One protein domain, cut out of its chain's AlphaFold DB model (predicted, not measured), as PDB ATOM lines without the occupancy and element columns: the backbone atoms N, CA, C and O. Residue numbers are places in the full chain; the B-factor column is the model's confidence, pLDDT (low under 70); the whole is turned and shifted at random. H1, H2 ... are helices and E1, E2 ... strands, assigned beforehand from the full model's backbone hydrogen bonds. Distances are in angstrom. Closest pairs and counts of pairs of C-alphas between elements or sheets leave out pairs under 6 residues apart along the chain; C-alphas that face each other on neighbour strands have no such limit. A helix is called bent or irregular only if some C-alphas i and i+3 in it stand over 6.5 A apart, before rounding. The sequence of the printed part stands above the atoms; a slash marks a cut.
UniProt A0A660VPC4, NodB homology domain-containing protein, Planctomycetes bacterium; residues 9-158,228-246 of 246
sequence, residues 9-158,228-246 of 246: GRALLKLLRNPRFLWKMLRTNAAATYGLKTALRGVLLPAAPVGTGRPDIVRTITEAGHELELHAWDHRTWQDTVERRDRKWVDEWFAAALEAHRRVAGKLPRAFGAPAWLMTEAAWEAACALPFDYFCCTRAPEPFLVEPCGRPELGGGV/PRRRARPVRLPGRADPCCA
ATOM      1  N   GLY A   9     -41.869 -25.848   2.598       52.53
ATOM      2  CA  GLY A   9     -42.877 -24.883   3.034       52.53
ATOM      3  C   GLY A   9     -42.397 -23.431   3.040       52.53
ATOM      4  O   GLY A   9     -43.212 -22.527   2.861       52.53
ATOM      5  N   ARG A  10     -41.081 -23.157   3.143       58.97
ATOM      6  CA  ARG A  10     -40.532 -21.783   3.028       58.97
ATOM      7  C   ARG A  10     -40.835 -21.135   1.676       58.97
ATOM      8  O   ARG A  10     -40.732 -19.916   1.554       58.97
ATOM      9  N   ALA A  11     -41.274 -21.911   0.683       56.25
ATOM     10  CA  ALA A  11     -41.863 -21.411  -0.554       56.25
ATOM     11  C   ALA A  11     -43.044 -20.447  -0.334       56.25
ATOM     12  O   ALA A  11     -43.196 -19.502  -1.109       56.25
ATOM     13  N   LEU A  12     -43.811 -20.594   0.754       55.19
ATOM     14  CA  LEU A  12     -44.877 -19.654   1.130       55.19
ATOM     15  C   LEU A  12     -44.352 -18.229   1.380       55.19
ATOM     16  O   LEU A  12     -45.027 -17.256   1.056       55.19
ATOM     17  N   LEU A  13     -43.121 -18.078   1.881       56.53
ATOM     18  CA  LEU A  13     -42.506 -16.761   2.083       56.53
ATOM     19  C   LEU A  13     -42.114 -16.097   0.748       56.53
ATOM     20  O   LEU A  13     -42.102 -14.870   0.656       56.53
ATOM     21  N   LYS A  14     -41.831 -16.891  -0.301       54.09
ATOM     22  CA  LYS A  14     -41.635 -16.392  -1.677       54.09
ATOM     23  C   LYS A  14     -42.961 -16.041  -2.358       54.09
ATOM     24  O   LYS A  14     -42.954 -15.113  -3.159       54.09
ATOM     25  N   LEU A  15     -44.082 -16.700  -2.034       53.03
ATOM     26  CA  LEU A  15     -45.412 -16.326  -2.554       53.03
ATOM     27  C   LEU A  15     -45.740 -14.851  -2.280       53.03
ATOM     28  O   LEU A  15     -46.280 -14.170  -3.145       53.03
ATOM     29  N   LEU A  16     -45.342 -14.350  -1.108       49.38
ATOM     30  CA  LEU A  16     -45.538 -12.956  -0.697       49.38
ATOM     31  C   LEU A  16     -44.632 -11.956  -1.441       49.38
ATOM     32  O   LEU A  16     -44.848 -10.753  -1.345       49.38
ATOM     33  N   ARG A  17     -43.589 -12.427  -2.141       49.59
ATOM     34  CA  ARG A  17     -42.514 -11.587  -2.704       49.59
ATOM     35  C   ARG A  17     -42.254 -11.795  -4.200       49.59
ATOM     36  O   ARG A  17     -41.571 -10.975  -4.803       49.59
ATOM     37  N   ASN A  18     -42.759 -12.870  -4.810       54.72
ATOM     38  CA  ASN A  18     -42.576 -13.181  -6.229       54.72
ATOM     39  C   ASN A  18     -43.930 -13.512  -6.894       54.72
ATOM     40  O   ASN A  18     -44.380 -14.661  -6.830       54.72
ATOM     41  N   PRO A  19     -44.566 -12.552  -7.593       58.50
ATOM     42  CA  PRO A  19     -45.860 -12.771  -8.242       58.50
ATOM     43  C   PRO A  19     -45.806 -13.838  -9.347       58.50
ATOM     44  O   PRO A  19     -46.800 -14.517  -9.586       58.50
ATOM     45  N   ARG A  20     -44.644 -14.074  -9.980       56.22
ATOM     46  CA  ARG A  20     -44.476 -15.163 -10.962       56.22
ATOM     47  C   ARG A  20     -44.481 -16.540 -10.299       56.22
ATOM     48  O   ARG A  20     -44.972 -17.498 -10.886       56.22
ATOM     49  N   PHE A  21     -43.979 -16.642  -9.066       55.06
ATOM     50  CA  PHE A  21     -44.059 -17.875  -8.279       55.06
ATOM     51  C   PHE A  21     -45.500 -18.165  -7.843       55.06
ATOM     52  O   PHE A  21     -45.944 -19.306  -7.938       55.06
ATOM     53  N   LEU A  22     -46.261 -17.133  -7.457       53.59
ATOM     54  CA  LEU A  22     -47.699 -17.251  -7.197       53.59
ATOM     55  C   LEU A  22     -48.453 -17.740  -8.445       53.59
ATOM     56  O   LEU A  22     -49.193 -18.717  -8.367       53.59
ATOM     57  N   TRP A  23     -48.204 -17.131  -9.609       53.16
ATOM     58  CA  TRP A  23     -48.786 -17.579 -10.878       53.16
ATOM     59  C   TRP A  23     -48.401 -19.019 -11.240       53.16
ATOM     60  O   TRP A  23     -49.268 -19.779 -11.669       53.16
ATOM     61  N   LYS A  24     -47.147 -19.435 -11.002       58.22
ATOM     62  CA  LYS A  24     -46.720 -20.839 -11.144       58.22
ATOM     63  C   LYS A  24     -47.559 -21.759 -10.257       58.22
ATOM     64  O   LYS A  24     -48.073 -22.763 -10.738       58.22
ATOM     65  N   MET A  25     -47.707 -21.429  -8.975       57.38
ATOM     66  CA  MET A  25     -48.452 -22.247  -8.009       57.38
ATOM     67  C   MET A  25     -49.949 -22.331  -8.344       57.38
ATOM     68  O   MET A  25     -50.547 -23.392  -8.177       57.38
ATOM     69  N   LEU A  26     -50.542 -21.254  -8.868       54.53
ATOM     70  CA  LEU A  26     -51.931 -21.240  -9.339       54.53
ATOM     71  C   LEU A  26     -52.110 -22.091 -10.603       54.53
ATOM     72  O   LEU A  26     -52.983 -22.955 -10.641       54.53
ATOM     73  N   ARG A  27     -51.243 -21.914 -11.609       57.03
ATOM     74  CA  ARG A  27     -51.297 -22.654 -12.883       57.03
ATOM     75  C   ARG A  27     -51.036 -24.150 -12.699       57.03
ATOM     76  O   ARG A  27     -51.613 -24.969 -13.400       57.03
ATOM     77  N   THR A  28     -50.204 -24.502 -11.722       53.31
ATOM     78  CA  THR A  28     -49.938 -25.893 -11.339       53.31
ATOM     79  C   THR A  28     -50.895 -26.404 -10.262       53.31
ATOM     80  O   THR A  28     -50.705 -27.512  -9.792       53.31
ATOM     81  N   ASN A  29     -51.924 -25.659  -9.837       55.59
ATOM     82  CA  ASN A  29     -52.848 -26.052  -8.761       55.59
ATOM     83  C   ASN A  29     -52.121 -26.660  -7.534       55.59
ATOM     84  O   ASN A  29     -52.416 -27.768  -7.071       55.59
ATOM     85  N   ALA A  30     -51.098 -25.956  -7.049       52.28
ATOM     86  CA  ALA A  30     -50.205 -26.417  -5.990       52.28
ATOM     87  C   ALA A  30     -50.942 -26.675  -4.664       52.28
ATOM     88  O   ALA A  30     -50.580 -27.599  -3.942       52.28
ATOM     89  N   ALA A  31     -52.021 -25.934  -4.377       51.88
ATOM     90  CA  ALA A  31     -52.851 -26.127  -3.183       51.88
ATOM     91  C   ALA A  31     -53.552 -27.500  -3.146       51.88
ATOM     92  O   ALA A  31     -53.711 -28.076  -2.075       51.88
ATOM     93  N   ALA A  32     -53.916 -28.054  -4.309       52.00
ATOM     94  CA  ALA A  32     -54.446 -29.415  -4.420       52.00
ATOM     95  C   ALA A  32     -53.347 -30.497  -4.481       52.00
ATOM     96  O   ALA A  32     -53.649 -31.681  -4.386       52.00
ATOM     97  N   THR A  33     -52.078 -30.107  -4.671       50.84
ATOM     98  CA  THR A  33     -50.923 -31.030  -4.773       50.84
ATOM     99  C   THR A  33     -50.241 -31.219  -3.427       50.84
ATOM    100  O   THR A  33     -49.896 -32.328  -3.033       50.84
ATOM    101  N   TYR A  34     -50.054 -30.117  -2.705       52.56
ATOM    102  CA  TYR A  34     -49.401 -30.086  -1.412       52.56
ATOM    103  C   TYR A  34     -50.479 -29.942  -0.344       52.56
ATOM    104  O   TYR A  34     -51.067 -28.876  -0.179       52.56
ATOM    105  N   GLY A  35     -50.741 -31.014   0.407       52.91
ATOM    106  CA  GLY A  35     -51.600 -30.920   1.584       52.91
ATOM    107  C   GLY A  35     -51.093 -29.832   2.540       52.91
ATOM    108  O   GLY A  35     -49.886 -29.587   2.625       52.91
ATOM    109  N   LEU A  36     -51.999 -29.203   3.297       52.84
ATOM    110  CA  LEU A  36     -51.700 -28.082   4.206       52.84
ATOM    111  C   LEU A  36     -50.477 -28.349   5.112       52.84
ATOM    112  O   LEU A  36     -49.678 -27.456   5.377       52.84
ATOM    113  N   LYS A  37     -50.264 -29.609   5.518       45.66
ATOM    114  CA  LYS A  37     -49.099 -30.045   6.308       45.66
ATOM    115  C   LYS A  37     -47.757 -29.892   5.577       45.66
ATOM    116  O   LYS A  37     -46.779 -29.531   6.221       45.66
ATOM    117  N   THR A  38     -47.686 -30.154   4.273       50.12
ATOM    118  CA  THR A  38     -46.454 -30.009   3.471       50.12
ATOM    119  C   THR A  38     -46.142 -28.538   3.209       50.12
ATOM    120  O   THR A  38     -44.987 -28.133   3.304       50.12
ATOM    121  N   ALA A  39     -47.173 -27.714   3.002       51.50
ATOM    122  CA  ALA A  39     -47.017 -26.265   2.888       51.50
ATOM    123  C   ALA A  39     -46.452 -25.637   4.182       51.50
ATOM    124  O   ALA A  39     -45.675 -24.693   4.122       51.50
ATOM    125  N   LEU A  40     -46.772 -26.191   5.357       48.69
ATOM    126  CA  LEU A  40     -46.312 -25.679   6.656       48.69
ATOM    127  C   LEU A  40     -44.925 -26.203   7.099       48.69
ATOM    128  O   LEU A  40     -44.324 -25.627   8.014       48.69
ATOM    129  N   ARG A  41     -44.384 -27.262   6.474       46.41
ATOM    130  CA  ARG A  41     -43.074 -27.863   6.819       46.41
ATOM    131  C   ARG A  41     -41.907 -26.937   6.472       46.41
ATOM    132  O   ARG A  41     -41.703 -26.572   5.322       46.41
ATOM    133  N   GLY A  42     -41.126 -26.544   7.477       44.62
ATOM    134  CA  GLY A  42     -40.029 -25.580   7.341       44.62
ATOM    135  C   GLY A  42     -40.422 -24.109   7.536       44.62
ATOM    136  O   GLY A  42     -39.528 -23.257   7.487       44.62
ATOM    137  N   VAL A  43     -41.709 -23.818   7.783       44.62
ATOM    138  CA  VAL A  43     -42.237 -22.482   8.152       44.62
ATOM    139  C   VAL A  43     -42.852 -22.496   9.548       44.62
ATOM    140  O   VAL A  43     -42.416 -21.723  10.390       44.62
ATOM    141  N   LEU A  44     -43.816 -23.389   9.806       33.69
ATOM    142  CA  LEU A  44     -44.492 -23.538  11.106       33.69
ATOM    143  C   LEU A  44     -44.332 -24.944  11.717       33.69
ATOM    144  O   LEU A  44     -44.526 -25.111  12.915       33.69
ATOM    145  N   LEU A  45     -43.942 -25.951  10.922       32.31
ATOM    146  CA  LEU A  45     -43.623 -27.310  11.381       32.31
ATOM    147  C   LEU A  45     -42.127 -27.628  11.196       32.31
ATOM    148  O   LEU A  45     -41.531 -27.137  10.228       32.31
ATOM    149  N   PRO A  46     -41.519 -28.478  12.054       39.78
ATOM    150  CA  PRO A  46     -40.141 -28.929  11.883       39.78
ATOM    151  C   PRO A  46     -39.907 -29.537  10.498       39.78
ATOM    152  O   PRO A  46     -40.744 -30.275   9.969       39.78
ATOM    153  N   ALA A  47     -38.759 -29.219   9.906       55.81
ATOM    154  CA  ALA A  47     -38.348 -29.783   8.631       55.81
ATOM    155  C   ALA A  47     -38.009 -31.267   8.812       55.81
ATOM    156  O   ALA A  47     -37.109 -31.600   9.582       55.81
ATOM    157  N   ALA A  48     -38.725 -32.158   8.124       59.16
ATOM    158  CA  ALA A  48     -38.438 -33.586   8.195       59.16
ATOM    159  C   ALA A  48     -37.290 -33.938   7.243       59.16
ATOM    160  O   ALA A  48     -37.267 -33.422   6.128       59.16
ATOM    161  N   PRO A  49     -36.353 -34.810   7.631       62.09
ATOM    162  CA  PRO A  49     -35.353 -35.306   6.697       62.09
ATOM    163  C   PRO A  49     -36.017 -36.031   5.511       62.09
ATOM    164  O   PRO A  49     -36.986 -36.769   5.707       62.09
ATOM    165  N   VAL A  50     -35.511 -35.814   4.290       78.06
ATOM    166  CA  VAL A  50     -36.035 -36.453   3.066       78.06
ATOM    167  C   VAL A  50     -35.405 -37.837   2.888       78.06
ATOM    168  O   VAL A  50     -35.912 -38.803   3.451       78.06
ATOM    169  N   GLY A  51     -34.279 -37.950   2.175       67.62
ATOM    170  CA  GLY A  51     -33.585 -39.228   1.973       67.62
ATOM    171  C   GLY A  51     -33.104 -39.849   3.280       67.62
ATOM    172  O   GLY A  51     -33.303 -41.036   3.513       67.62
ATOM    173  N   THR A  52     -32.576 -39.038   4.203       77.12
ATOM    174  CA  THR A  52     -32.149 -39.544   5.521       77.12
ATOM    175  C   THR A  52     -33.299 -39.976   6.428       77.12
ATOM    176  O   THR A  52     -33.068 -40.724   7.371       77.12
ATOM    177  N   GLY A  53     -34.527 -39.532   6.147       80.56
ATOM    178  CA  GLY A  53     -35.719 -39.891   6.913       80.56
ATOM    179  C   GLY A  53     -36.480 -41.087   6.350       80.56
ATOM    180  O   GLY A  53     -37.453 -41.507   6.971       80.56
ATOM    181  N   ARG A  54     -36.084 -41.598   5.174       85.00
ATOM    182  CA  ARG A  54     -36.795 -42.657   4.436       85.00
ATOM    183  C   ARG A  54     -35.836 -43.674   3.793       85.00
ATOM    184  O   ARG A  54     -35.823 -43.818   2.567       85.00
ATOM    185  N   PRO A  55     -34.995 -44.358   4.593       89.00
ATOM    186  CA  PRO A  55     -34.033 -45.340   4.083       89.00
ATOM    187  C   PRO A  55     -34.705 -46.532   3.382       89.00
ATOM    188  O   PRO A  55     -34.125 -47.131   2.483       89.00
ATOM    189  N   ASP A  56     -35.941 -46.856   3.757       90.44
ATOM    190  CA  ASP A  56     -36.785 -47.858   3.110       90.44
ATOM    191  C   ASP A  56     -37.064 -47.511   1.643       90.44
ATOM    192  O   ASP A  56     -36.883 -48.357   0.773       90.44
ATOM    193  N   ILE A  57     -37.415 -46.252   1.352       89.31
ATOM    194  CA  ILE A  57     -37.639 -45.785  -0.022       89.31
ATOM    195  C   ILE A  57     -36.335 -45.819  -0.820       89.31
ATOM    196  O   ILE A  57     -36.337 -46.244  -1.971       89.31
ATOM    197  N   VAL A  58     -35.222 -45.402  -0.209       91.00
ATOM    198  CA  VAL A  58     -33.895 -45.470  -0.844       91.00
ATOM    199  C   VAL A  58     -33.565 -46.906  -1.259       91.00
ATOM    200  O   VAL A  58     -33.149 -47.141  -2.396       91.00
ATOM    201  N   ARG A  59     -33.808 -47.871  -0.369       91.81
ATOM    202  CA  ARG A  59     -33.612 -49.289  -0.667       91.81
ATOM    203  C   ARG A  59     -34.526 -49.754  -1.801       91.81
ATOM    204  O   ARG A  59     -34.017 -50.296  -2.769       91.81
ATOM    205  N   THR A  60     -35.823 -49.452  -1.755       93.12
ATOM    206  CA  THR A  60     -36.765 -49.826  -2.829       93.12
ATOM    207  C   THR A  60     -36.335 -49.291  -4.198       93.12
ATOM    208  O   THR A  60     -36.386 -50.020  -5.183       93.12
ATOM    209  N   ILE A  61     -35.895 -48.030  -4.275       91.62
ATOM    210  CA  ILE A  61     -35.427 -47.416  -5.529       91.62
ATOM    211  C   ILE A  61     -34.199 -48.165  -6.062       91.62
ATOM    212  O   ILE A  61     -34.154 -48.525  -7.235       91.62
ATOM    213  N   THR A  62     -33.219 -48.421  -5.197       91.62
ATOM    214  CA  THR A  62     -31.955 -49.058  -5.597       91.62
ATOM    215  C   THR A  62     -32.108 -50.548  -5.919       91.62
ATOM    216  O   THR A  62     -31.521 -51.011  -6.893       91.62
ATOM    217  N   GLU A  63     -32.938 -51.291  -5.180       93.69
ATOM    218  CA  GLU A  63     -33.274 -52.698  -5.464       93.69
ATOM    219  C   GLU A  63     -34.063 -52.860  -6.770       93.69
ATOM    220  O   GLU A  63     -33.914 -53.868  -7.455       93.69
ATOM    221  N   ALA A  64     -34.848 -51.850  -7.160       93.44
ATOM    222  CA  ALA A  64     -35.508 -51.799  -8.465       93.44
ATOM    223  C   ALA A  64     -34.541 -51.485  -9.628       93.44
ATOM    224  O   ALA A  64     -34.975 -51.370 -10.772       93.44
ATOM    225  N   GLY A  65     -33.241 -51.329  -9.352       90.69
ATOM    226  CA  GLY A  65     -32.221 -51.031 -10.356       90.69
ATOM    227  C   GLY A  65     -32.195 -49.569 -10.800       90.69
ATOM    228  O   GLY A  65     -31.489 -49.237 -11.750       90.69
ATOM    229  N   HIS A  66     -32.939 -48.679 -10.134       93.25
ATOM    230  CA  HIS A  66     -32.862 -47.256 -10.436       93.25
ATOM    231  C   HIS A  66     -31.571 -46.648  -9.898       93.25
ATOM    232  O   HIS A  66     -31.095 -46.949  -8.798       93.25
ATOM    233  N   GLU A  67     -31.045 -45.715 -10.677       94.06
ATOM    234  CA  GLU A  67     -29.966 -44.851 -10.247       94.06
ATOM    235  C   GLU A  67     -30.445 -43.877  -9.154       94.06
ATOM    236  O   GLU A  67     -31.591 -43.414  -9.159       94.06
ATOM    237  N   LEU A  68     -29.566 -43.564  -8.200       93.88
ATOM    238  CA  LEU A  68     -29.873 -42.674  -7.087       93.88
ATOM    239  C   LEU A  68     -28.751 -41.654  -6.923       93.88
ATOM    240  O   LEU A  68     -27.756 -41.931  -6.264       93.88
ATOM    241  N   GLU A  69     -28.969 -40.470  -7.493       95.31
ATOM    242  CA  GLU A  69     -27.969 -39.400  -7.531       95.31
ATOM    243  C   GLU A  69     -28.275 -38.236  -6.594       95.31
ATOM    244  O   GLU A  69     -29.372 -38.113  -6.021       95.31
ATOM    245  N   LEU A  70     -27.299 -37.344  -6.426       96.25
ATOM    246  CA  LEU A  70     -27.447 -36.193  -5.553       96.25
ATOM    247  C   LEU A  70     -28.301 -35.115  -6.215       96.25
ATOM    248  O   LEU A  70     -27.995 -34.631  -7.296       96.25
ATOM    249  N   HIS A  71     -29.358 -34.689  -5.526       94.31
ATOM    250  CA  HIS A  71     -30.121 -33.496  -5.908       94.31
ATOM    251  C   HIS A  71     -30.013 -32.403  -4.852       94.31
ATOM    252  O   HIS A  71     -29.862 -31.232  -5.170       94.31
ATOM    253  N   ALA A  72     -30.058 -32.760  -3.564       90.50
ATOM    254  CA  ALA A  72     -29.838 -31.772  -2.516       90.50
ATOM    255  C   ALA A  72     -29.377 -32.340  -1.176       90.50
ATOM    256  O   ALA A  72     -29.779 -33.437  -0.802       90.50
ATOM    257  N   TRP A  73     -28.667 -31.538  -0.381       91.88
ATOM    258  CA  TRP A  73     -28.790 -31.609   1.076       91.88
ATOM    259  C   TRP A  73     -30.092 -30.922   1.509       91.88
ATOM    260  O   TRP A  73     -31.070 -31.592   1.820       91.88
ATOM    261  N   ASP A  74     -30.158 -29.594   1.427       89.00
ATOM    262  CA  ASP A  74     -31.390 -28.817   1.609       89.00
ATOM    263  C   ASP A  74     -31.761 -28.126   0.299       89.00
ATOM    264  O   ASP A  74     -31.151 -27.121  -0.086       89.00
ATOM    265  N   HIS A  75     -32.777 -28.679  -0.364       88.00
ATOM    266  CA  HIS A  75     -33.238 -28.229  -1.674       88.00
ATOM    267  C   HIS A  75     -33.671 -26.762  -1.661       88.00
ATOM    268  O   HIS A  75     -33.342 -25.985  -2.557       88.00
ATOM    269  N   ARG A  76     -34.424 -26.371  -0.631       84.19
ATOM    270  CA  ARG A  76     -35.051 -25.055  -0.585       84.19
ATOM    271  C   ARG A  76     -34.041 -23.977  -0.232       84.19
ATOM    272  O   ARG A  76     -34.040 -22.918  -0.854       84.19
ATOM    273  N   THR A  77     -33.170 -24.246   0.737       88.69
ATOM    274  CA  THR A  77     -32.120 -23.295   1.123       88.69
ATOM    275  C   THR A  77     -31.136 -23.061  -0.021       88.69
ATOM    276  O   THR A  77     -30.721 -21.915  -0.211       88.69
ATOM    277  N   TRP A  78     -30.816 -24.095  -0.809       92.56
ATOM    278  CA  TRP A  78     -30.043 -23.927  -2.043       92.56
ATOM    279  C   TRP A  78     -30.745 -22.958  -2.995       92.56
ATOM    280  O   TRP A  78     -30.236 -21.868  -3.247       92.56
ATOM    281  N   GLN A  79     -31.963 -23.296  -3.433       88.12
ATOM    282  CA  GLN A  79     -32.724 -22.504  -4.407       88.12
ATOM    283  C   GLN A  79     -32.955 -21.047  -3.973       88.12
ATOM    284  O   GLN A  79     -33.044 -20.155  -4.812       88.12
ATOM    285  N   ASP A  80     -33.102 -20.792  -2.673       87.06
ATOM    286  CA  ASP A  80     -33.390 -19.448  -2.171       87.06
ATOM    287  C   ASP A  80     -32.146 -18.605  -1.898       87.06
ATOM    288  O   ASP A  80     -32.257 -17.379  -1.871       87.06
ATOM    289  N   THR A  81     -30.996 -19.225  -1.612       91.88
ATOM    290  CA  THR A  81     -29.859 -18.477  -1.056       91.88
ATOM    291  C   THR A  81     -28.530 -18.690  -1.752       91.88
ATOM    292  O   THR A  81     -27.667 -17.850  -1.527       91.88
ATOM    293  N   VAL A  82     -28.354 -19.717  -2.598       94.25
ATOM    294  CA  VAL A  82     -27.039 -20.089  -3.167       94.25
ATOM    295  C   VAL A  82     -26.323 -18.928  -3.868       94.25
ATOM    296  O   VAL A  82     -25.118 -18.783  -3.712       94.25
ATOM    297  N   GLU A  83     -27.058 -18.025  -4.527       93.56
ATOM    298  CA  GLU A  83     -26.509 -16.821  -5.182       93.56
ATOM    299  C   GLU A  83     -25.784 -15.860  -4.227       93.56
ATOM    300  O   GLU A  83     -24.985 -15.038  -4.660       93.56
ATOM    301  N   ARG A  84     -26.075 -15.942  -2.925       94.00
ATOM    302  CA  ARG A  84     -25.500 -15.092  -1.871       94.00
ATOM    303  C   ARG A  84     -24.553 -15.859  -0.952       94.00
ATOM    304  O   ARG A  84     -24.169 -15.331   0.091       94.00
ATOM    305  N   ARG A  85     -24.268 -17.124  -1.260       95.50
ATOM    306  CA  ARG A  85     -23.399 -17.984  -0.453       95.50
ATOM    307  C   ARG A  85     -21.990 -17.967  -1.013       95.50
ATOM    308  O   ARG A  85     -21.794 -17.910  -2.222       95.50
ATOM    309  N   ASP A  86     -21.029 -18.007  -0.104       95.25
ATOM    310  CA  ASP A  86     -19.624 -18.151  -0.444       95.25
ATOM    311  C   ASP A  86     -19.268 -19.622  -0.699       95.25
ATOM    312  O   ASP A  86     -20.069 -20.541  -0.499       95.25
ATOM    313  N   ARG A  87     -18.030 -19.838  -1.147       95.62
ATOM    314  CA  ARG A  87     -17.496 -21.169  -1.431       95.62
ATOM    315  C   ARG A  87     -17.543 -22.094  -0.212       95.62
ATOM    316  O   ARG A  87     -17.949 -23.244  -0.343       95.62
ATOM    317  N   LYS A  88     -17.204 -21.580   0.973       97.56
ATOM    318  CA  LYS A  88     -17.200 -22.357   2.218       97.56
ATOM    319  C   LYS A  88     -18.579 -22.945   2.522       97.56
ATOM    320  O   LYS A  88     -18.686 -24.134   2.811       97.56
ATOM    321  N   TRP A  89     -19.633 -22.136   2.423       97.62
ATOM    322  CA  TRP A  89     -20.996 -22.611   2.651       97.62
ATOM    323  C   TRP A  89     -21.392 -23.717   1.667       97.62
ATOM    324  O   TRP A  89     -22.047 -24.685   2.052       97.62
ATOM    325  N   VAL A  90     -21.001 -23.577   0.397       97.69
ATOM    326  CA  VAL A  90     -21.278 -24.574  -0.646       97.69
ATOM    327  C   VAL A  90     -20.552 -25.889  -0.347       97.69
ATOM    328  O   VAL A  90     -21.174 -26.949  -0.426       97.69
ATOM    329  N   ASP A  91     -19.274 -25.830   0.032       98.06
ATOM    330  CA  ASP A  91     -18.486 -27.016   0.388       98.06
ATOM    331  C   ASP A  91     -19.097 -27.749   1.595       98.06
ATOM    332  O   ASP A  91     -19.289 -28.965   1.555       98.06
ATOM    333  N   GLU A  92     -19.486 -27.015   2.643       97.06
ATOM    334  CA  GLU A  92     -20.168 -27.575   3.819       97.06
ATOM    335  C   GLU A  92     -21.519 -28.211   3.449       97.06
ATOM    336  O   GLU A  92     -21.877 -29.280   3.957       97.06
ATOM    337  N   TRP A  93     -22.269 -27.584   2.535       97.00
ATOM    338  CA  TRP A  93     -23.539 -28.116   2.050       97.00
ATOM    339  C   TRP A  93     -23.341 -29.430   1.285       97.00
ATOM    340  O   TRP A  93     -24.080 -30.387   1.534       97.00
ATOM    341  N   PHE A  94     -22.339 -29.512   0.402       97.94
ATOM    342  CA  PHE A  94     -22.017 -30.751  -0.310       97.94
ATOM    343  C   PHE A  94     -21.506 -31.833   0.636       97.94
ATOM    344  O   PHE A  94     -21.961 -32.969   0.534       97.94
ATOM    345  N   ALA A  95     -20.630 -31.497   1.584       97.19
ATOM    346  CA  ALA A  95     -20.114 -32.450   2.564       97.19
ATOM    347  C   ALA A  95     -21.253 -33.113   3.355       97.19
ATOM    348  O   ALA A  95     -21.298 -34.339   3.473       97.19
ATOM    349  N   ALA A  96     -22.231 -32.324   3.815       95.56
ATOM    350  CA  ALA A  96     -23.420 -32.850   4.483       95.56
ATOM    351  C   ALA A  96     -24.258 -33.754   3.561       95.56
ATOM    352  O   ALA A  96     -24.747 -34.801   3.992       95.56
ATOM    353  N   ALA A  97     -24.409 -33.372   2.290       95.25
ATOM    354  CA  ALA A  97     -25.154 -34.144   1.299       95.25
ATOM    355  C   ALA A  97     -24.499 -35.501   1.001       95.25
ATOM    356  O   ALA A  97     -25.177 -36.529   1.006       95.25
ATOM    357  N   LEU A  98     -23.186 -35.503   0.764       96.19
ATOM    358  CA  LEU A  98     -22.402 -36.688   0.424       96.19
ATOM    359  C   LEU A  98     -22.318 -37.660   1.597       96.19
ATOM    360  O   LEU A  98     -22.498 -38.859   1.402       96.19
ATOM    361  N   GLU A  99     -22.117 -37.156   2.816       95.62
ATOM    362  CA  GLU A  99     -22.108 -38.002   4.008       95.62
ATOM    363  C   GLU A  99     -23.475 -38.657   4.236       95.62
ATOM    364  O   GLU A  99     -23.568 -39.859   4.491       95.62
ATOM    365  N   ALA A 100     -24.556 -37.892   4.076       93.38
ATOM    366  CA  ALA A 100     -25.912 -38.416   4.176       93.38
ATOM    367  C   ALA A 100     -26.207 -39.485   3.114       93.38
ATOM    368  O   ALA A 100     -26.773 -40.530   3.446       93.38
ATOM    369  N   HIS A 101     -25.796 -39.236   1.868       93.94
ATOM    370  CA  HIS A 101     -25.924 -40.184   0.767       93.94
ATOM    371  C   HIS A 101     -25.155 -41.473   1.065       93.94
ATOM    372  O   HIS A 101     -25.736 -42.556   1.049       93.94
ATOM    373  N   ARG A 102     -23.872 -41.361   1.424       94.56
ATOM    374  CA  ARG A 102     -23.003 -42.497   1.757       94.56
ATOM    375  C   ARG A 102     -23.575 -43.335   2.892       94.56
ATOM    376  O   ARG A 102     -23.609 -44.557   2.792       94.56
ATOM    377  N   ARG A 103     -24.059 -42.691   3.957       93.62
ATOM    378  CA  ARG A 103     -24.604 -43.374   5.137       93.62
ATOM    379  C   ARG A 103     -25.857 -44.196   4.832       93.62
ATOM    380  O   ARG A 103     -26.059 -45.226   5.462       93.62
ATOM    381  N   VAL A 104     -26.716 -43.724   3.930       91.88
ATOM    382  CA  VAL A 104     -28.039 -44.330   3.694       91.88
ATOM    383  C   VAL A 104     -28.063 -45.196   2.436       91.88
ATOM    384  O   VAL A 104     -28.641 -46.275   2.465       91.88
ATOM    385  N   ALA A 105     -27.431 -44.754   1.348       91.25
ATOM    386  CA  ALA A 105     -27.333 -45.506   0.096       91.25
ATOM    387  C   ALA A 105     -26.103 -46.430   0.034       91.25
ATOM    388  O   ALA A 105     -25.958 -47.184  -0.923       91.25
ATOM    389  N   GLY A 106     -25.182 -46.347   1.001       93.00
ATOM    390  CA  GLY A 106     -23.980 -47.191   1.071       93.00
ATOM    391  C   GLY A 106     -22.867 -46.833   0.078       93.00
ATOM    392  O   GLY A 106     -21.800 -47.437   0.117       93.00
ATOM    393  N   LYS A 107     -23.082 -45.843  -0.795       93.75
ATOM    394  CA  LYS A 107     -22.125 -45.386  -1.815       93.75
ATOM    395  C   LYS A 107     -22.187 -43.874  -2.000       93.75
ATOM    396  O   LYS A 107     -23.158 -43.235  -1.587       93.75
ATOM    397  N   LEU A 108     -21.153 -43.304  -2.615       95.62
ATOM    398  CA  LEU A 108     -21.193 -41.919  -3.080       95.62
ATOM    399  C   LEU A 108     -22.036 -41.815  -4.368       95.62
ATOM    400  O   LEU A 108     -22.065 -42.775  -5.140       95.62
ATOM    401  N   PRO A 109     -22.728 -40.685  -4.582       96.56
ATOM    402  CA  PRO A 109     -23.399 -40.392  -5.848       96.56
ATOM    403  C   PRO A 109     -22.368 -40.176  -6.963       96.56
ATOM    404  O   PRO A 109     -21.303 -39.605  -6.718       96.56
ATOM    405  N   ARG A 110     -22.713 -40.586  -8.182       97.38
ATOM    406  CA  ARG A 110     -21.967 -40.313  -9.417       97.38
ATOM    407  C   ARG A 110     -22.289 -38.941  -9.991       97.38
ATOM    408  O   ARG A 110     -21.447 -38.366 -10.667       97.38
ATOM    409  N   ALA A 111     -23.465 -38.382  -9.727       98.00
ATOM    410  CA  ALA A 111     -23.877 -37.122 -10.326       98.00
ATOM    411  C   ALA A 111     -24.559 -36.164  -9.363       98.00
ATOM    412  O   ALA A 111     -25.048 -36.521  -8.285       98.00
ATOM    413  N   PHE A 112     -24.602 -34.911  -9.810       97.81
ATOM    414  CA  PHE A 112     -25.327 -33.841  -9.153       97.81
ATOM    415  C   PHE A 112     -26.320 -33.188 -10.114       97.81
ATOM    416  O   PHE A 112     -25.957 -32.761 -11.209       97.81
ATOM    417  N   GLY A 113     -27.577 -33.095  -9.685       95.88
ATOM    418  CA  GLY A 113     -28.596 -32.235 -10.275       95.88
ATOM    419  C   GLY A 113     -28.852 -31.048  -9.356       95.88
ATOM    420  O   GLY A 113     -29.192 -31.226  -8.191       95.88
ATOM    421  N   ALA A 114     -28.664 -29.824  -9.845       94.75
ATOM    422  CA  ALA A 114     -28.806 -28.644  -8.998       94.75
ATOM    423  C   ALA A 114     -30.288 -28.315  -8.742       94.75
ATOM    424  O   ALA A 114     -31.073 -28.248  -9.697       94.75
ATOM    425  N   PRO A 115     -30.696 -28.003  -7.497       92.06
ATOM    426  CA  PRO A 115     -32.025 -27.474  -7.222       92.06
ATOM    427  C   PRO A 115     -32.312 -26.238  -8.078       92.06
ATOM    428  O   PRO A 115     -31.515 -25.300  -8.130       92.06
ATOM    429  N   ALA A 116     -33.460 -26.251  -8.759       89.25
ATOM    430  CA  ALA A 116     -33.868 -25.237  -9.735       89.25
ATOM    431  C   ALA A 116     -32.895 -25.016 -10.913       89.25
ATOM    432  O   ALA A 116     -33.043 -24.013 -11.616       89.25
ATOM    433  N   TRP A 117     -31.976 -25.957 -11.164       93.50
ATOM    434  CA  TRP A 117     -30.875 -25.828 -12.126       93.50
ATOM    435  C   TRP A 117     -30.044 -24.567 -11.879       93.50
ATOM    436  O   TRP A 117     -29.656 -23.879 -12.814       93.50
ATOM    437  N   LEU A 118     -29.857 -24.197 -10.611       92.88
ATOM    438  CA  LEU A 118     -29.175 -22.966 -10.232       92.88
ATOM    439  C   LEU A 118     -27.785 -23.283  -9.687       92.88
ATOM    440  O   LEU A 118     -27.657 -23.904  -8.632       92.88
ATOM    441  N   MET A 119     -26.764 -22.808 -10.392       94.44
ATOM    442  CA  MET A 119     -25.355 -22.947 -10.035       94.44
ATOM    443  C   MET A 119     -24.670 -21.582 -10.095       94.44
ATOM    444  O   MET A 119     -24.731 -20.884 -11.106       94.44
ATOM    445  N   THR A 120     -24.001 -21.197  -9.013       94.25
ATOM    446  CA  THR A 120     -23.062 -20.068  -9.012       94.25
ATOM    447  C   THR A 120     -21.679 -20.527  -9.467       94.25
ATOM    448  O   THR A 120     -21.414 -21.724  -9.558       94.25
ATOM    449  N   GLU A 121     -20.765 -19.589  -9.708       92.94
ATOM    450  CA  GLU A 121     -19.359 -19.927  -9.962       92.94
ATOM    451  C   GLU A 121     -18.751 -20.726  -8.800       92.94
ATOM    452  O   GLU A 121     -18.222 -21.811  -9.017       92.94
ATOM    453  N   ALA A 122     -18.965 -20.281  -7.556       94.25
ATOM    454  CA  ALA A 122     -18.540 -21.020  -6.367       94.25
ATOM    455  C   ALA A 122     -19.159 -22.432  -6.284       94.25
ATOM    456  O   ALA A 122     -18.494 -23.368  -5.840       94.25
ATOM    457  N   ALA A 123     -20.413 -22.605  -6.729       96.06
ATOM    458  CA  ALA A 123     -21.065 -23.913  -6.802       96.06
ATOM    459  C   ALA A 123     -20.424 -24.834  -7.843       96.06
ATOM    460  O   ALA A 123     -20.225 -26.016  -7.562       96.06
ATOM    461  N   TRP A 124     -20.077 -24.301  -9.016       96.06
ATOM    462  CA  TRP A 124     -19.371 -25.058 -10.045       96.06
ATOM    463  C   TRP A 124     -17.971 -25.461  -9.601       96.06
ATOM    464  O   TRP A 124     -17.607 -26.623  -9.754       96.06
ATOM    465  N   GLU A 125     -17.205 -24.549  -9.005       94.94
ATOM    466  CA  GLU A 125     -15.872 -24.866  -8.491       94.94
ATOM    467  C   GLU A 125     -15.914 -25.946  -7.402       94.94
ATOM    468  O   GLU A 125     -15.094 -26.866  -7.418       94.94
ATOM    469  N   ALA A 126     -16.879 -25.863  -6.480       96.94
ATOM    470  CA  ALA A 126     -17.090 -26.883  -5.457       96.94
ATOM    471  C   ALA A 126     -17.456 -28.236  -6.073       96.94
ATOM    472  O   ALA A 126     -16.808 -29.241  -5.791       96.94
ATOM    473  N   ALA A 127     -18.451 -28.267  -6.964       97.25
ATOM    474  CA  ALA A 127     -18.904 -29.496  -7.608       97.25
ATOM    475  C   ALA A 127     -17.806 -30.144  -8.474       97.25
ATOM    476  O   ALA A 127     -17.627 -31.361  -8.448       97.25
ATOM    477  N   CYS A 128     -17.020 -29.341  -9.195       96.88
ATOM    478  CA  CYS A 128     -15.891 -29.815  -9.993       96.88
ATOM    479  C   CYS A 128     -14.748 -30.398  -9.140       96.88
ATOM    480  O   CYS A 128     -14.007 -31.245  -9.632       96.88
ATOM    481  N   ALA A 129     -14.612 -29.994  -7.872       97.06
ATOM    482  CA  ALA A 129     -13.630 -30.563  -6.943       97.06
ATOM    483  C   ALA A 129     -14.069 -31.909  -6.328       97.06
ATOM    484  O   ALA A 129     -13.260 -32.602  -5.714       97.06
ATOM    485  N   LEU A 130     -15.339 -32.287  -6.485       97.25
ATOM    486  CA  LEU A 130     -15.917 -33.529  -5.965       97.25
ATOM    487  C   LEU A 130     -15.870 -34.643  -7.021       97.25
ATOM    488  O   LEU A 130     -15.748 -34.335  -8.205       97.25
ATOM    489  N   PRO A 131     -15.967 -35.932  -6.649       94.62
ATOM    490  CA  PRO A 131     -15.820 -37.056  -7.576       94.62
ATOM    491  C   PRO A 131     -17.119 -37.371  -8.343       94.62
ATOM    492  O   PRO A 131     -17.513 -38.527  -8.437       94.62
ATOM    493  N   PHE A 132     -17.813 -36.350  -8.849       98.06
ATOM    494  CA  PHE A 132     -18.932 -36.566  -9.768       98.06
ATOM    495  C   PHE A 132     -18.402 -36.936 -11.156       98.06
ATOM    496  O   PHE A 132     -17.433 -36.335 -11.614       98.06
ATOM    497  N   ASP A 133     -19.066 -37.866 -11.828       97.81
ATOM    498  CA  ASP A 133     -18.805 -38.284 -13.203       97.81
ATOM    499  C   ASP A 133     -19.473 -37.327 -14.200       97.81
ATOM    500  O   ASP A 133     -18.872 -36.960 -15.209       97.81
ATOM    501  N   TYR A 134     -20.699 -36.882 -13.903       98.00
ATOM    502  CA  TYR A 134     -21.502 -36.012 -14.767       98.00
ATOM    503  C   TYR A 134     -22.471 -35.119 -13.967       98.00
ATOM    504  O   TYR A 134     -22.630 -35.250 -12.749       98.00
ATOM    505  N   PHE A 135     -23.125 -34.189 -14.664       97.88
ATOM    506  CA  PHE A 135     -24.029 -33.191 -14.093       97.88
ATOM    507  C   PHE A 135     -25.379 -33.127 -14.819       97.88
ATOM    508  O   PHE A 135     -25.457 -33.328 -16.029       97.88
ATOM    509  N   CYS A 136     -26.424 -32.769 -14.068       95.75
ATOM    510  CA  CYS A 136     -27.768 -32.420 -14.552       95.75
ATOM    511  C   CYS A 136     -28.222 -31.090 -13.915       95.75
ATOM    512  O   CYS A 136     -29.285 -30.979 -13.299       95.75
ATOM    513  N   CYS A 137     -27.348 -30.091 -13.953       95.81
ATOM    514  CA  CYS A 137     -27.471 -28.808 -13.276       95.81
ATOM    515  C   CYS A 137     -27.947 -27.668 -14.181       95.81
ATOM    516  O   CYS A 137     -28.158 -26.570 -13.667       95.81
ATOM    517  N   THR A 138     -28.122 -27.887 -15.487       94.56
ATOM    518  CA  THR A 138     -28.528 -26.837 -16.432       94.56
ATOM    519  C   THR A 138     -29.803 -27.160 -17.208       94.56
ATOM    520  O   THR A 138     -30.330 -28.270 -17.189       94.56
ATOM    521  N   ARG A 139     -30.316 -26.142 -17.898       92.94
ATOM    522  CA  ARG A 139     -31.353 -26.237 -18.929       92.94
ATOM    523  C   ARG A 139     -30.756 -26.005 -20.322       92.94
ATOM    524  O   ARG A 139     -31.439 -25.474 -21.196       92.94
ATOM    525  N   ALA A 140     -29.479 -26.349 -20.518       92.75
ATOM    526  CA  ALA A 140     -28.858 -26.301 -21.834       92.75
ATOM    527  C   ALA A 140     -29.623 -27.226 -22.804       92.75
ATOM    528  O   ALA A 140     -30.083 -28.295 -22.386       92.75
ATOM    529  N   PRO A 141     -29.786 -26.829 -24.078       89.94
ATOM    530  CA  PRO A 141     -30.542 -27.613 -25.053       89.94
ATOM    531  C   PRO A 141     -29.856 -28.936 -25.413       89.94
ATOM    532  O   PRO A 141     -30.534 -29.885 -25.785       89.94
ATOM    533  N   GLU A 142     -28.530 -28.994 -25.281       91.94
ATOM    534  CA  GLU A 142     -27.689 -30.123 -25.671       91.94
ATOM    535  C   GLU A 142     -26.608 -30.361 -24.606       91.94
ATOM    536  O   GLU A 142     -26.197 -29.394 -23.946       91.94
ATOM    537  N   PRO A 143     -26.115 -31.605 -24.460       95.19
ATOM    538  CA  PRO A 143     -24.994 -31.903 -23.584       95.19
ATOM    539  C   PRO A 143     -23.727 -31.116 -23.939       95.19
ATOM    540  O   PRO A 143     -23.462 -30.802 -25.102       95.19
ATOM    541  N   PHE A 144     -22.906 -30.819 -22.936       96.62
ATOM    542  CA  PHE A 144     -21.632 -30.120 -23.115       96.62
ATOM    543  C   PHE A 144     -20.636 -30.498 -22.013       96.62
ATOM    544  O   PHE A 144     -21.010 -31.060 -20.987       96.62
ATOM    545  N   LEU A 145     -19.355 -30.180 -22.201       97.81
ATOM    546  CA  LEU A 145     -18.343 -30.342 -21.154       97.81
ATOM    547  C   LEU A 145     -18.249 -29.068 -20.311       97.81
ATOM    548  O   LEU A 145     -17.946 -27.991 -20.834       97.81
ATOM    549  N   VAL A 146     -18.466 -29.197 -19.002       96.19
ATOM    550  CA  VAL A 146     -18.401 -28.077 -18.055       96.19
ATOM    551  C   VAL A 146     -16.968 -27.596 -17.896       96.19
ATOM    552  O   VAL A 146     -16.098 -28.334 -17.434       96.19
ATOM    553  N   GLU A 147     -16.715 -26.326 -18.180       91.75
ATOM    554  CA  GLU A 147     -15.507 -25.660 -17.697       91.75
ATOM    555  C   GLU A 147     -15.710 -25.231 -16.233       91.75
ATOM    556  O   GLU A 147     -16.700 -24.553 -15.944       91.75
ATOM    557  N   PRO A 148     -14.808 -25.593 -15.294       86.50
ATOM    558  CA  PRO A 148     -13.415 -25.996 -15.536       86.50
ATOM    559  C   PRO A 148     -13.107 -27.508 -15.556       86.50
ATOM    560  O   PRO A 148     -12.030 -27.876 -16.013       86.50
ATOM    561  N   CYS A 149     -13.975 -28.397 -15.063       94.69
ATOM    562  CA  CYS A 149     -13.580 -29.798 -14.830       94.69
ATOM    563  C   CYS A 149     -13.633 -30.725 -16.055       94.69
ATOM    564  O   CYS A 149     -13.174 -31.860 -15.971       94.69
ATOM    565  N   GLY A 150     -14.179 -30.275 -17.184       95.81
ATOM    566  CA  GLY A 150     -14.287 -31.069 -18.408       95.81
ATOM    567  C   GLY A 150     -15.229 -32.267 -18.300       95.81
ATOM    568  O   GLY A 150     -15.101 -33.190 -19.095       95.81
ATOM    569  N   ARG A 151     -16.141 -32.271 -17.323       96.88
ATOM    570  CA  ARG A 151     -17.115 -33.351 -17.122       96.88
ATOM    571  C   ARG A 151     -18.407 -33.077 -17.888       96.88
ATOM    572  O   ARG A 151     -18.759 -31.901 -18.025       96.88
ATOM    573  N   PRO A 152     -19.120 -34.116 -18.350       97.38
ATOM    574  CA  PRO A 152     -20.380 -33.937 -19.055       97.38
ATOM    575  C   PRO A 152     -21.448 -33.283 -18.177       97.38
ATOM    576  O   PRO A 152     -21.691 -33.690 -17.043       97.38
ATOM    577  N   GLU A 153     -22.119 -32.288 -18.733       96.88
ATOM    578  CA  GLU A 153     -23.429 -31.809 -18.316       96.88
ATOM    579  C   GLU A 153     -24.432 -32.346 -19.339       96.88
ATOM    580  O   GLU A 153     -24.257 -32.118 -20.536       96.88
ATOM    581  N   LEU A 154     -25.437 -33.104 -18.897       95.50
ATOM    582  CA  LEU A 154     -26.352 -33.822 -19.798       95.50
ATOM    583  C   LEU A 154     -27.425 -32.931 -20.438       95.50
ATOM    584  O   LEU A 154     -28.188 -33.379 -21.294       95.50
ATOM    585  N   GLY A 155     -27.500 -31.676 -20.025       84.38
ATOM    586  CA  GLY A 155     -28.498 -30.713 -20.431       84.38
ATOM    587  C   GLY A 155     -29.846 -30.919 -19.753       84.38
ATOM    588  O   GLY A 155     -30.091 -31.812 -18.939       84.38
ATOM    589  N   GLY A 156     -30.766 -30.055 -20.156       82.25
ATOM    590  CA  GLY A 156     -32.175 -30.098 -19.791       82.25
ATOM    591  C   GLY A 156     -33.014 -29.572 -20.944       82.25
ATOM    592  O   GLY A 156     -33.905 -28.761 -20.726       82.25
ATOM    593  N   GLY A 157     -32.684 -29.968 -22.176       81.88
ATOM    594  CA  GLY A 157     -33.297 -29.417 -23.386       81.88
ATOM    595  C   GLY A 157     -34.772 -29.775 -23.564       81.88
ATOM    596  O   GLY A 157     -35.510 -29.032 -24.208       81.88
ATOM    597  N   VAL A 158     -35.228 -30.872 -22.951       91.50
ATOM    598  CA  VAL A 158     -36.647 -31.245 -22.946       91.50
ATOM    599  C   VAL A 158     -37.373 -30.442 -21.852       91.50
ATOM    600  O   VAL A 158     -36.989 -30.521 -20.676       91.50
ATOM    601  N   PRO A 228     -19.024 -29.844 -27.077       96.50
ATOM    602  CA  PRO A 228     -18.469 -28.509 -26.919       96.50
ATOM    603  C   PRO A 228     -18.101 -28.254 -25.454       96.50
ATOM    604  O   PRO A 228     -18.833 -28.634 -24.541       96.50
ATOM    605  N   ARG A 229     -16.995 -27.546 -25.212       96.44
ATOM    606  CA  ARG A 229     -16.638 -27.060 -23.870       96.44
ATOM    607  C   ARG A 229     -17.293 -25.709 -23.631       96.44
ATOM    608  O   ARG A 229     -17.223 -24.833 -24.496       96.44
ATOM    609  N   ARG A 230     -17.979 -25.547 -22.498       93.62
ATOM    610  CA  ARG A 230     -18.702 -24.309 -22.174       93.62
ATOM    611  C   ARG A 230     -18.705 -24.042 -20.675       93.62
ATOM    612  O   ARG A 230     -18.734 -24.954 -19.849       93.62
ATOM    613  N   ARG A 231     -18.772 -22.759 -20.332       92.88
ATOM    614  CA  ARG A 231     -19.122 -22.291 -18.991       92.88
ATOM    615  C   ARG A 231     -20.617 -21.986 -18.945       92.88
ATOM    616  O   ARG A 231     -21.065 -21.083 -19.652       92.88
ATOM    617  N   ALA A 232     -21.356 -22.700 -18.098       90.25
ATOM    618  CA  ALA A 232     -22.778 -22.446 -17.879       90.25
ATOM    619  C   ALA A 232     -22.998 -21.051 -17.278       90.25
ATOM    620  O   ALA A 232     -22.213 -20.592 -16.440       90.25
ATOM    621  N   ARG A 233     -24.072 -20.369 -17.685       88.50
ATOM    622  CA  ARG A 233     -24.391 -19.011 -17.219       88.50
ATOM    623  C   ARG A 233     -25.823 -18.918 -16.707       88.50
ATOM    624  O   ARG A 233     -26.692 -19.637 -17.196       88.50
ATOM    625  N   PRO A 234     -26.109 -18.017 -15.750       88.69
ATOM    626  CA  PRO A 234     -27.479 -17.727 -15.362       88.69
ATOM    627  C   PRO A 234     -28.293 -17.194 -16.549       88.69
ATOM    628  O   PRO A 234     -27.894 -16.248 -17.226       88.69
ATOM    629  N   VAL A 235     -29.465 -17.777 -16.763       88.94
ATOM    630  CA  VAL A 235     -30.455 -17.404 -17.769       88.94
ATOM    631  C   VAL A 235     -31.853 -17.385 -17.152       88.94
ATOM    632  O   VAL A 235     -32.114 -17.937 -16.078       88.94
ATOM    633  N   ARG A 236     -32.793 -16.749 -17.850       86.31
ATOM    634  CA  ARG A 236     -34.215 -16.780 -17.500       86.31
ATOM    635  C   ARG A 236     -35.003 -17.344 -18.670       86.31
ATOM    636  O   ARG A 236     -35.196 -16.654 -19.665       86.31
ATOM    637  N   LEU A 237     -35.465 -18.581 -18.528       82.88
ATOM    638  CA  LEU A 237     -36.280 -19.231 -19.550       82.88
ATOM    639  C   LEU A 237     -37.764 -18.842 -19.430       82.88
ATOM    640  O   LEU A 237     -38.240 -18.580 -18.316       82.88
ATOM    641  N   PRO A 238     -38.515 -18.822 -20.549       79.19
ATOM    642  CA  PRO A 238     -39.971 -18.705 -20.532       79.19
ATOM    643  C   PRO A 238     -40.626 -19.763 -19.628       79.19
ATOM    644  O   PRO A 238     -40.113 -20.866 -19.473       79.19
ATOM    645  N   GLY A 239     -41.745 -19.416 -18.984       72.38
ATOM    646  CA  GLY A 239     -42.477 -20.325 -18.086       72.38
ATOM    647  C   GLY A 239     -41.866 -20.507 -16.687       72.38
ATOM    648  O   GLY A 239     -42.565 -20.921 -15.761       72.38
ATOM    649  N   ARG A 240     -40.601 -20.121 -16.467       75.88
ATOM    650  CA  ARG A 240     -39.935 -20.262 -15.162       75.88
ATOM    651  C   ARG A 240     -40.119 -19.049 -14.247       75.88
ATOM    652  O   ARG A 240     -39.994 -17.893 -14.649       75.88
ATOM    653  N   ALA A 241     -40.345 -19.325 -12.961       72.00
ATOM    654  CA  ALA A 241     -40.464 -18.296 -11.923       72.00
ATOM    655  C   ALA A 241     -39.101 -17.776 -11.420       72.00
ATOM    656  O   ALA A 241     -38.964 -16.585 -11.125       72.00
ATOM    657  N   ASP A 242     -38.103 -18.657 -11.341       76.19
ATOM    658  CA  ASP A 242     -36.740 -18.378 -10.876       76.19
ATOM    659  C   ASP A 242     -35.739 -18.528 -12.048       76.19
ATOM    660  O   ASP A 242     -36.024 -19.285 -12.985       76.19
ATOM    661  N   PRO A 243     -34.597 -17.810 -12.032       84.31
ATOM    662  CA  PRO A 243     -33.509 -18.051 -12.981       84.31
ATOM    663  C   PRO A 243     -32.934 -19.471 -12.828       84.31
ATOM    664  O   PRO A 243     -33.094 -20.115 -11.791       84.31
ATOM    665  N   CYS A 244     -32.278 -19.948 -13.878       89.75
ATOM    666  CA  CYS A 244     -31.550 -21.218 -13.929       89.75
ATOM    667  C   CYS A 244     -30.240 -21.032 -14.701       89.75
ATOM    668  O   CYS A 244     -29.971 -19.941 -15.185       89.75
ATOM    669  N   CYS A 245     -29.436 -22.075 -14.841       92.25
ATOM    670  CA  CYS A 245     -28.251 -22.094 -15.688       92.25
ATOM    671  C   CYS A 245     -28.556 -22.740 -17.043       92.25
ATOM    672  O   CYS A 245     -29.393 -23.642 -17.113       92.25
ATOM    673  N   ALA A 246     -27.874 -22.293 -18.095       88.38
ATOM    674  CA  ALA A 246     -27.822 -22.918 -19.420       88.38
ATOM    675  C   ALA A 246     -26.453 -22.677 -20.071       88.38
ATOM    676  O   ALA A 246     -25.700 -21.808 -19.561       88.38
TER     677      ALA A 246
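AT A GLANCE: This is residues 9 to 158 and 228 to 246 of the 246 residues of the protein "NodB homology domain-containing protein" of Planctomycetes bacterium (UniProt A0A660VPC4). Two unequal lobes make this domain: a small cluster of four short helices, H1 to H4, and a larger body built along the long helix H7, with H5 across the end of H7, H8 packed on its beginning and H6 near that same end. Beyond H8 lie a small hairpin, E1 and E2, and long winding stretches with no named element. The printed part has 169 residues, with eight named helices and then two named antiparallel strands in the order E1 - E2; it is mostly helix, though under half of the residues are in named elements. The whole is compact, with a radius of gyration of the C-alphas of 16.6 A and spans of 43 by 38 by 32 A.

IN THESE COORDINATES: Find C-alpha 9 at (-42.877, -24.883, 3.034), where H1, residues 9 to 15, begins. H2 follows at residues 19 to 27 and is 12.2 A long; then come H3, residues 30 to 33, and H4, residues 36 to 40. Read on to H5, residues 55 to 63, 12.1 A, and H6, residues 75 to 84, 15.2 A; H6 is irregular, with C-alphas 80 and 83 at 8.0 A. H7, residues 87 to 105, begins at (-17.496, -21.169, -1.431) and runs 26.3 A. H8 is residues 121 to 129, 12.5 A, E1 residues 144 to 146 and E2 residues 151 to 153, ending at (-23.429, -31.809, -18.316).

HOW THE PARTS SIT: Look first at H1, which touches H4, the closest C-alphas being Gly 9 and Ala 39, 4.4 A. H1 and H2 only just touch, and only at the corner by their link, with 3 pairs of C-alphas within 8 A; the closest are Leu 15 and Leu 22, 5.3 A. H1 and H6 are close but not clearly touching, at C-alphas Arg 10 and Arg 76, 7.3 A. H5 touches residues 104 to 105 of H7, about perpendicular at 73 degrees, closest at C-alphas Pro 55 and Val 104, 6.1 A. H8 touches residues 87 to 91 of H7 at a steep tilt of 43 degrees, the same way, closest at C-alphas Arg 87 and Ala 122, 5.0 A. In the hairpin of E1 and E2, N 144 and O 153 are within hydrogen-bond range at 3.0 A. Every O i to N i+4 pair is within range in H2, H4, H5, H7 and H8; H6 has 4 of 6, H1 has 1 of 3 with 4 of 4 O i to N i+3 pairs, and H3 is too short for an i+4 pair.

THE WHOLE: The C-alphas farthest apart, Leu 44 and Pro 228, are 46.3 A apart. Residues 159 to 227 are not printed; C-alphas 158 and 228 are 18.8 A apart across the cut. The links H4 to H5, H5 to H6, H7 to H8 and H8 to E1 are long. Confidence is low, with pLDDT under 70, at residues 9 to 49 and residue 51.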